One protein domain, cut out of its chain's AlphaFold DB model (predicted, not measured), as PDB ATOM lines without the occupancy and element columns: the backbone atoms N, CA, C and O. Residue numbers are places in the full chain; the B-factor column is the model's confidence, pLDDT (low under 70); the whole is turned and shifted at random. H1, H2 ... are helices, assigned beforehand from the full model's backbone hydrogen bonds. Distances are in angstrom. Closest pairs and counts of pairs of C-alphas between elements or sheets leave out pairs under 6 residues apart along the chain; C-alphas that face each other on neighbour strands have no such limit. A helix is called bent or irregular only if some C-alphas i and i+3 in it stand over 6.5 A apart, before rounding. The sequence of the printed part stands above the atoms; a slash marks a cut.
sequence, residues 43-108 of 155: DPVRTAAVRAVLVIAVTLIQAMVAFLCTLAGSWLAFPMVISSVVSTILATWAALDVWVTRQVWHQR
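AT A GLANCE: This is residues 43 to 108 of the 155 residues of an uncharacterized protein of Streptomyces griseostramineus (UniProt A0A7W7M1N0). Two long helices, H1 and H2, run side by side in opposite directions and form a narrow U, with a small gap between them. The short loop that joins them makes the closed end of the U, where residues 71 to 77 stick out, and the first and last printed residues lie at the open end. The printed part has 66 residues, with two named helices in the order H1, H2, and no named strand; its class is all helix. It is only just loose, close to extended, with a radius of gyration of the C-alphas of 15.7 A, and its outline is a rod with spans of 51 by 18 by 8 A.

IN THESE COORDINATES: H1 holds residues 43 to 71 and measures 42.3 A from first to last C-alpha. It begins with C-alpha 43 at (18.192, 22.027, -17.141) and ends with C-alpha 71 at (18.068, 61.318, -1.478). H2, the longest helix by residues, holds residues 78 to 108 and measures 44.0 A. It ends with C-alpha 108 at (12.347, 13.460, -9.929). Neither helix is bent or irregular.

HOW THE PARTS SIT: H1 and H2 are near each other, with 25 pairs of C-alphas within 10 A and the closest pair 8.1 A apart. The N-to-C direction has a y component of 0.94 in H1 and of -0.94 in H2. The link between them, with 6 residues, is short. In H1 and H2 every O i to N i+4 pair is within hydrogen-bond range.

THE WHOLE: The two C-alphas farthest apart are those of Gly 73 and Arg 108, at 51.2 A. The first and last printed C-alphas, of Asp 43 and Arg 108, are 12.6 A apart. Residues 71 to 77, of which 71 belongs to H1, stand free. The printed part has no cut. The mean pLDDT of the printed part is 71.7, with 27 residues under 70: residues 43 to 48, 69 to 79 and 99 to 108.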
ATOM      1  N   ASP A  43      19.244  21.007 -17.228       55.06
ATOM      2  CA  ASP A  43      18.192  22.027 -17.141       55.06
ATOM      3  C   ASP A  43      18.053  22.661 -15.732       55.06
ATOM      4  O   ASP A  43      17.842  23.875 -15.673       55.06
ATOM      5  N   PRO A  44      18.327  21.947 -14.609       59.25
ATOM      6  CA  PRO A  44      18.400  22.538 -13.268       59.25
ATOM      7  C   PRO A  44      19.418  23.675 -13.093       59.25
ATOM      8  O   PRO A  44      19.157  24.647 -12.383       59.25
ATOM      9  N   VAL A  45      20.591  23.574 -13.724       59.34
ATOM     10  CA  VAL A  45      21.663  24.580 -13.610       59.34
ATOM     11  C   VAL A  45      21.263  25.851 -14.352       59.34
ATOM     12  O   VAL A  45      21.539  26.955 -13.889       59.34
ATOM     13  N   ARG A  46      20.556  25.707 -15.480       62.56
ATOM     14  CA  ARG A  46      20.054  26.851 -16.249       62.56
ATOM     15  C   ARG A  46      18.927  27.553 -15.498       62.56
ATOM     16  O   ARG A  46      18.957  28.774 -15.400       62.56
ATOM     17  N   THR A  47      18.000  26.811 -14.890       67.62
ATOM     18  CA  THR A  47      16.964  27.411 -14.034       67.62
ATOM     19  C   THR A  47      17.555  28.096 -12.801       67.62
ATOM     20  O   THR A  47      17.121  29.190 -12.457       67.62
ATOM     21  N   ALA A  48      18.581  27.513 -12.170       69.06
ATOM     22  CA  ALA A  48      19.244  28.110 -11.009       69.06
ATOM     23  C   ALA A  48      20.010  29.396 -11.365       69.06
ATOM     24  O   ALA A  48      19.892  30.396 -10.660       69.06
ATOM     25  N   ALA A  49      20.742  29.397 -12.482       72.00
ATOM     26  CA  ALA A  49      21.471  30.574 -12.953       72.00
ATOM     27  C   ALA A  49      20.521  31.717 -13.340       72.00
ATOM     28  O   ALA A  49      20.726  32.858 -12.936       72.00
ATOM     29  N   VAL A  50      19.444  31.411 -14.067       72.94
ATOM     30  CA  VAL A  50      18.430  32.405 -14.447       72.94
ATOM     31  C   VAL A  50      17.724  32.968 -13.208       72.94
ATOM     32  O   VAL A  50      17.534  34.179 -13.116       72.94
ATOM     33  N   ARG A  51      17.413  32.119 -12.218       72.75
ATOM     34  CA  ARG A  51      16.854  32.535 -10.924       72.75
ATOM     35  C   ARG A  51      17.789  33.510 -10.206       72.75
ATOM     36  O   ARG A  51      17.337  34.569  -9.789       72.75
ATOM     37  N   ALA A  52      19.076  33.182 -10.094       75.06
ATOM     38  CA  ALA A  52      20.061  34.042  -9.442       75.06
ATOM     39  C   ALA A  52      20.188  35.407 -10.140       75.06
ATOM     40  O   ALA A  52      20.168  36.435  -9.471       75.06
ATOM     41  N   VAL A  53      20.236  35.432 -11.477       81.25
ATOM     42  CA  VAL A  53      20.306  36.686 -12.248       81.25
ATOM     43  C   VAL A  53      19.052  37.541 -12.050       81.25
ATOM     44  O   VAL A  53      19.174  38.747 -11.847       81.25
ATOM     45  N   LEU A  54      17.858  36.937 -12.041       77.19
ATOM     46  CA  LEU A  54      16.608  37.655 -11.769       77.19
ATOM     47  C   LEU A  54      16.562  38.237 -10.347       77.19
ATOM     48  O   LEU A  54      16.122  39.376 -10.194       77.19
ATOM     49  N   VAL A  55      17.049  37.512  -9.324       76.00
ATOM     50  CA  VAL A  55      17.190  38.062  -7.955       76.00
ATOM     51  C   VAL A  55      18.094  39.279  -7.990       76.00
ATOM     52  O   VAL A  55      17.688  40.348  -7.550       76.00
ATOM     53  N   ILE A  56      19.303  39.110  -8.526       80.62
ATOM     54  CA  ILE A  56      20.340  40.140  -8.505       80.62
ATOM     55  C   ILE A  56      19.835  41.401  -9.211       80.62
ATOM     56  O   ILE A  56      19.936  42.492  -8.650       80.62
ATOM     57  N   ALA A  57      19.215  41.256 -10.385       80.62
ATOM     58  CA  ALA A  57      18.647  42.371 -11.136       80.62
ATOM     59  C   ALA A  57      17.559  43.109 -10.344       80.62
ATOM     60  O   ALA A  57      17.609  44.330 -10.216       80.62
ATOM     61  N   VAL A  58      16.606  42.378  -9.759       81.62
ATOM     62  CA  VAL A  58      15.531  42.985  -8.963       81.62
ATOM     63  C   VAL A  58      16.080  43.662  -7.710       81.62
ATOM     64  O   VAL A  58      15.665  44.774  -7.393       81.62
ATOM     65  N   THR A  59      17.045  43.052  -7.023       83.06
ATOM     66  CA  THR A  59      17.683  43.669  -5.854       83.06
ATOM     67  C   THR A  59      18.459  44.927  -6.219       83.06
ATOM     68  O   THR A  59      18.404  45.899  -5.474       83.06
ATOM     69  N   LEU A  60      19.117  44.952  -7.383       87.19
ATOM     70  CA  LEU A  60      19.790  46.142  -7.902       87.19
ATOM     71  C   LEU A  60      18.794  47.267  -8.181       87.19
ATOM     72  O   LEU A  60      19.027  48.403  -7.772       87.19
ATOM     73  N   ILE A  61      17.662  46.952  -8.811       83.81
ATOM     74  CA  ILE A  61      16.594  47.924  -9.075       83.81
ATOM     75  C   ILE A  61      16.008  48.442  -7.756       83.81
ATOM     76  O   ILE A  61      15.895  49.651  -7.573       83.81
ATOM     77  N   GLN A  62      15.696  47.556  -6.807       79.12
ATOM     78  CA  GLN A  62      15.179  47.934  -5.489       79.12
ATOM     79  C   GLN A  62      16.173  48.825  -4.731       79.12
ATOM     80  O   GLN A  62      15.767  49.819  -4.129       79.12
ATOM     81  N   ALA A  63      17.466  48.499  -4.786       81.56
ATOM     82  CA  ALA A  63      18.529  49.281  -4.166       81.56
ATOM     83  C   ALA A  63      18.666  50.666  -4.811       81.56
ATOM     84  O   ALA A  63      18.752  51.656  -4.090       81.56
ATOM     85  N   MET A  64      18.616  50.763  -6.145       86.06
ATOM     86  CA  MET A  64      18.617  52.053  -6.845       86.06
ATOM     87  C   MET A  64      17.400  52.900  -6.474       86.06
ATOM     88  O   MET A  64      17.547  54.085  -6.189       86.06
ATOM     89  N   VAL A  65      16.207  52.304  -6.437       76.94
ATOM     90  CA  VAL A  65      14.976  53.005  -6.045       76.94
ATOM     91  C   VAL A  65      15.075  53.502  -4.601       76.94
ATOM     92  O   VAL A  65      14.803  54.673  -4.339       76.94
ATOM     93  N   ALA A  66      15.514  52.646  -3.673       73.44
ATOM     94  CA  ALA A  66      15.716  53.011  -2.273       73.44
ATOM     95  C   ALA A  66      16.745  54.138  -2.121       73.44
ATOM     96  O   ALA A  66      16.502  55.092  -1.384       73.44
ATOM     97  N   PHE A  67      17.858  54.068  -2.852       72.31
ATOM     98  CA  PHE A  67      18.896  55.094  -2.855       72.31
ATOM     99  C   PHE A  67      18.371  56.441  -3.374       72.31
ATOM    100  O   PHE A  67      18.490  57.454  -2.685       72.31
ATOM    101  N   LEU A  68      17.724  56.448  -4.543       72.56
ATOM    102  CA  LEU A  68      17.162  57.660  -5.151       72.56
ATOM    103  C   LEU A  68      16.120  58.322  -4.255       72.56
ATOM    104  O   LEU A  68      16.056  59.543  -4.153       72.56
ATOM    105  N   CYS A  69      15.316  57.523  -3.573       64.94
ATOM    106  CA  CYS A  69      14.299  58.063  -2.697       64.94
ATOM    107  C   CYS A  69      14.815  58.437  -1.298       64.94
ATOM    108  O   CYS A  69      14.245  59.326  -0.671       64.94
ATOM    109  N   THR A  70      15.908  57.827  -0.826       67.06
ATOM    110  CA  THR A  70      16.633  58.290   0.374       67.06
ATOM    111  C   THR A  70      17.173  59.699   0.144       67.06
ATOM    112  O   THR A  70      17.061  60.556   1.016       67.06
ATOM    113  N   LEU A  71      17.675  59.971  -1.064       67.31
ATOM    114  CA  LEU A  71      18.068  61.318  -1.478       67.31
ATOM    115  C   LEU A  71      16.872  62.280  -1.617       67.31
ATOM    116  O   LEU A  71      17.056  63.486  -1.495       67.31
ATOM    117  N   ALA A  72      15.656  61.772  -1.837       68.38
ATOM    118  CA  ALA A  72      14.451  62.579  -2.047       68.38
ATOM    119  C   ALA A  72      13.732  63.031  -0.755       68.38
ATOM    120  O   ALA A  72      12.740  63.751  -0.841       68.38
ATOM    121  N   GLY A  73      14.197  62.641   0.441       63.94
ATOM    122  CA  GLY A  73      13.758  63.249   1.709       63.94
ATOM    123  C   GLY A  73      12.303  62.981   2.146       63.94
ATOM    124  O   GLY A  73      11.709  63.821   2.815       63.94
ATOM    125  N   SER A  74      11.702  61.836   1.797       58.53
ATOM    126  CA  SER A  74      10.317  61.493   2.181       58.53
ATOM    127  C   SER A  74      10.286  60.496   3.344       58.53
ATOM    128  O   SER A  74      10.621  59.326   3.176       58.53
ATOM    129  N   TRP A  75       9.928  60.948   4.550       66.62
ATOM    130  CA  TRP A  75      10.285  60.236   5.788       66.62
ATOM    131  C   TRP A  75       9.263  59.196   6.306       66.62
ATOM    132  O   TRP A  75       9.650  58.339   7.089       66.62
ATOM    133  N   LEU A  76       7.990  59.179   5.869       54.66
ATOM    134  CA  LEU A  76       6.969  58.251   6.430       54.66
ATOM    135  C   LEU A  76       6.003  57.601   5.421       54.66
ATOM    136  O   LEU A  76       5.535  56.492   5.665       54.66
ATOM    137  N   ALA A  77       5.763  58.197   4.246       58.81
ATOM    138  CA  ALA A  77       5.034  57.522   3.156       58.81
ATOM    139  C   ALA A  77       5.863  56.395   2.495       58.81
ATOM    140  O   ALA A  77       5.371  55.594   1.703       58.81
ATOM    141  N   PHE A  78       7.147  56.338   2.834       57.22
ATOM    142  CA  PHE A  78       8.182  55.582   2.156       57.22
ATOM    143  C   PHE A  78       8.225  54.070   2.457       57.22
ATOM    144  O   PHE A  78       8.242  53.282   1.503       57.22
ATOM    145  N   PRO A  79       8.158  53.608   3.726       66.00
ATOM    146  CA  PRO A  79       8.083  52.175   4.017       66.00
ATOM    147  C   PRO A  79       6.823  51.536   3.425       66.00
ATOM    148  O   PRO A  79       6.872  50.406   2.952       66.00
ATOM    149  N   MET A  80       5.716  52.280   3.362       71.56
ATOM    150  CA  MET A  80       4.447  51.768   2.848       71.56
ATOM    151  C   MET A  80       4.522  51.410   1.353       71.56
ATOM    152  O   MET A  80       4.042  50.353   0.939       71.56
ATOM    153  N   VAL A  81       5.183  52.245   0.543       72.50
ATOM    154  CA  VAL A  81       5.351  51.994  -0.899       72.50
ATOM    155  C   VAL A  81       6.384  50.895  -1.154       72.50
ATOM    156  O   VAL A  81       6.138  50.010  -1.976       72.50
ATOM    157  N   ILE A  82       7.496  50.877  -0.407       74.50
ATOM    158  CA  ILE A  82       8.490  49.797  -0.510       74.50
ATOM    159  C   ILE A  82       7.852  48.448  -0.181       74.50
ATOM    160  O   ILE A  82       8.033  47.495  -0.939       74.50
ATOM    161  N   SER A  83       7.070  48.358   0.897       79.25
ATOM    162  CA  SER A  83       6.402  47.114   1.283       79.25
ATOM    163  C   SER A  83       5.457  46.600   0.199       79.25
ATOM    164  O   SER A  83       5.399  45.391  -0.022       79.25
ATOM    165  N   SER A  84       4.763  47.491  -0.515       77.31
ATOM    166  CA  SER A  84       3.890  47.112  -1.632       77.31
ATOM    167  C   SER A  84       4.681  46.535  -2.815       77.31
ATOM    168  O   SER A  84       4.361  45.458  -3.333       77.31
ATOM    169  N   VAL A  85       5.778  47.195  -3.199       80.06
ATOM    170  CA  VAL A  85       6.636  46.751  -4.312       80.06
ATOM    171  C   VAL A  85       7.323  45.426  -3.976       80.06
ATOM    172  O   VAL A  85       7.263  44.478  -4.760       80.06
ATOM    173  N   VAL A  86       7.895  45.318  -2.774       79.25
ATOM    174  CA  VAL A  86       8.529  44.088  -2.284       79.25
ATOM    175  C   VAL A  86       7.510  42.953  -2.190       79.25
ATOM    176  O   VAL A  86       7.807  41.847  -2.632       79.25
ATOM    177  N   SER A  87       6.292  43.213  -1.706       79.62
ATOM    178  CA  SER A  87       5.234  42.191  -1.654       79.62
ATOM    179  C   SER A  87       4.832  41.706  -3.042       79.62
ATOM    180  O   SER A  87       4.625  40.513  -3.235       79.62
ATOM    181  N   THR A  88       4.783  42.594  -4.033       84.88
ATOM    182  CA  THR A  88       4.463  42.229  -5.423       84.88
ATOM    183  C   THR A  88       5.559  41.363  -6.046       84.88
ATOM    184  O   THR A  88       5.284  40.361  -6.717       84.88
ATOM    185  N   ILE A  89       6.818  41.711  -5.781       82.19
ATOM    186  CA  ILE A  89       7.975  40.916  -6.192       82.19
ATOM    187  C   ILE A  89       7.911  39.540  -5.528       82.19
ATOM    188  O   ILE A  89       7.971  38.531  -6.227       82.19
ATOM    189  N   LEU A  90       7.728  39.484  -4.205       82.88
ATOM    190  CA  LEU A  90       7.611  38.236  -3.444       82.88
ATOM    191  C   LEU A  90       6.432  37.375  -3.921       82.88
ATOM    192  O   LEU A  90       6.574  36.159  -4.036       82.88
ATOM    193  N   ALA A  91       5.299  37.986  -4.265       82.69
ATOM    194  CA  ALA A  91       4.138  37.289  -4.814       82.69
ATOM    195  C   ALA A  91       4.452  36.637  -6.171       82.69
ATOM    196  O   ALA A  91       4.119  35.475  -6.408       82.69
ATOM    197  N   THR A  92       5.165  37.352  -7.042       82.44
ATOM    198  CA  THR A  92       5.628  36.814  -8.332       82.44
ATOM    199  C   THR A  92       6.668  35.706  -8.128       82.44
ATOM    200  O   THR A  92       6.653  34.686  -8.822       82.44
ATOM    201  N   TRP A  93       7.536  35.867  -7.128       81.69
ATOM    202  CA  TRP A  93       8.514  34.865  -6.710       81.69
ATOM    203  C   TRP A  93       7.865  33.566  -6.249       81.69
ATOM    204  O   TRP A  93       8.286  32.499  -6.688       81.69
ATOM    205  N   ALA A  94       6.824  33.642  -5.420       77.56
ATOM    206  CA  ALA A  94       6.110  32.468  -4.927       77.56
ATOM    207  C   ALA A  94       5.505  31.640  -6.074       77.56
ATOM    208  O   ALA A  94       5.581  30.411  -6.056       77.56
ATOM    209  N   ALA A  95       4.972  32.292  -7.112       74.50
ATOM    210  CA  ALA A  95       4.446  31.603  -8.290       74.50
ATOM    211  C   ALA A  95       5.540  30.832  -9.057       74.50
ATOM    212  O   ALA A  95       5.342  29.673  -9.434       74.50
ATOM    213  N   LEU A  96       6.714  31.443  -9.245       76.19
ATOM    214  CA  LEU A  96       7.861  30.793  -9.885       76.19
ATOM    215  C   LEU A  96       8.440  29.665  -9.022       76.19
ATOM    216  O   LEU A  96       8.799  28.618  -9.561       76.19
ATOM    217  N   ASP A  97       8.495  29.833  -7.701       76.19
ATOM    218  CA  ASP A  97       9.006  28.820  -6.772       76.19
ATOM    219  C   ASP A  97       8.082  27.587  -6.725       76.19
ATOM    220  O   ASP A  97       8.577  26.457  -6.753       76.19
ATOM    221  N   VAL A  98       6.755  27.785  -6.811       71.69
ATOM    222  CA  VAL A  98       5.741  26.723  -6.999       71.69
ATOM    223  C   VAL A  98       5.907  26.007  -8.342       71.69
ATOM    224  O   VAL A  98       5.792  24.779  -8.424       71.69
ATOM    225  N   TRP A  99       6.200  26.735  -9.420       69.06
ATOM    226  CA  TRP A  99       6.442  26.124 -10.731       69.06
ATOM    227  C   TRP A  99       7.767  25.353 -10.776       69.06
ATOM    228  O   TRP A  99       7.818  24.288 -11.393       69.06
ATOM    229  N   VAL A 100       8.806  25.814 -10.072       66.75
ATOM    230  CA  VAL A 100      10.082  25.096  -9.907       66.75
ATOM    231  C   VAL A 100       9.910  23.854  -9.039       66.75
ATOM    232  O   VAL A 100      10.419  22.796  -9.407       66.75
ATOM    233  N   THR A 101       9.151  23.915  -7.941       66.81
ATOM    234  CA  THR A 101       8.834  22.708  -7.156       66.81
ATOM    235  C   THR A 101       8.038  21.718  -7.994       66.81
ATOM    236  O   THR A 101       8.349  20.530  -7.970       66.81
ATOM    237  N   ARG A 102       7.101  22.188  -8.827       60.19
ATOM    238  CA  ARG A 102       6.384  21.341  -9.791       60.19
ATOM    239  C   ARG A 102       7.313  20.744 -10.853       60.19
ATOM    240  O   ARG A 102       7.156  19.572 -11.190       60.19
ATOM    241  N   GLN A 103       8.303  21.495 -11.344       58.31
ATOM    242  CA  GLN A 103       9.319  20.990 -12.274       58.31
ATOM    243  C   GLN A 103      10.244  19.962 -11.620       58.31
ATOM    244  O   GLN A 103      10.474  18.915 -12.213       58.31
ATOM    245  N   VAL A 104      10.716  20.194 -10.395       64.50
ATOM    246  CA  VAL A 104      11.532  19.233  -9.636       64.50
ATOM    247  C   VAL A 104      10.731  17.972  -9.330       64.50
ATOM    248  O   VAL A 104      11.272  16.871  -9.420       64.50
ATOM    249  N   TRP A 105       9.436  18.100  -9.037       57.16
ATOM    250  CA  TRP A 105       8.564  16.951  -8.806       57.16
ATOM    251  C   TRP A 105       8.352  16.140 -10.084       57.16
ATOM    252  O   TRP A 105       8.496  14.919 -10.065       57.16
ATOM    253  N   HIS A 106       8.112  16.816 -11.209       59.69
ATOM    254  CA  HIS A 106       7.976  16.190 -12.522       59.69
ATOM    255  C   HIS A 106       9.301  15.591 -13.030       59.69
ATOM    256  O   HIS A 106       9.300  14.584 -13.731       59.69
ATOM    257  N   GLN A 107      10.443  16.165 -12.652       55.47
ATOM    258  CA  GLN A 107      11.772  15.700 -13.054       55.47
ATOM    259  C   GLN A 107      12.316  14.590 -12.139       55.47
ATOM    260  O   GLN A 107      13.062  13.741 -12.613       55.47
ATOM    261  N   ARG A 108      11.937  14.539 -10.852       52.00
ATOM    262  CA  ARG A 108      12.347  13.460  -9.929       52.00
ATOM    263  C   ARG A 108      11.389  12.271  -9.903       52.00
ATOM    264  O   ARG A 108      11.863  11.143  -9.839       52.00
TER     265      ARG A 108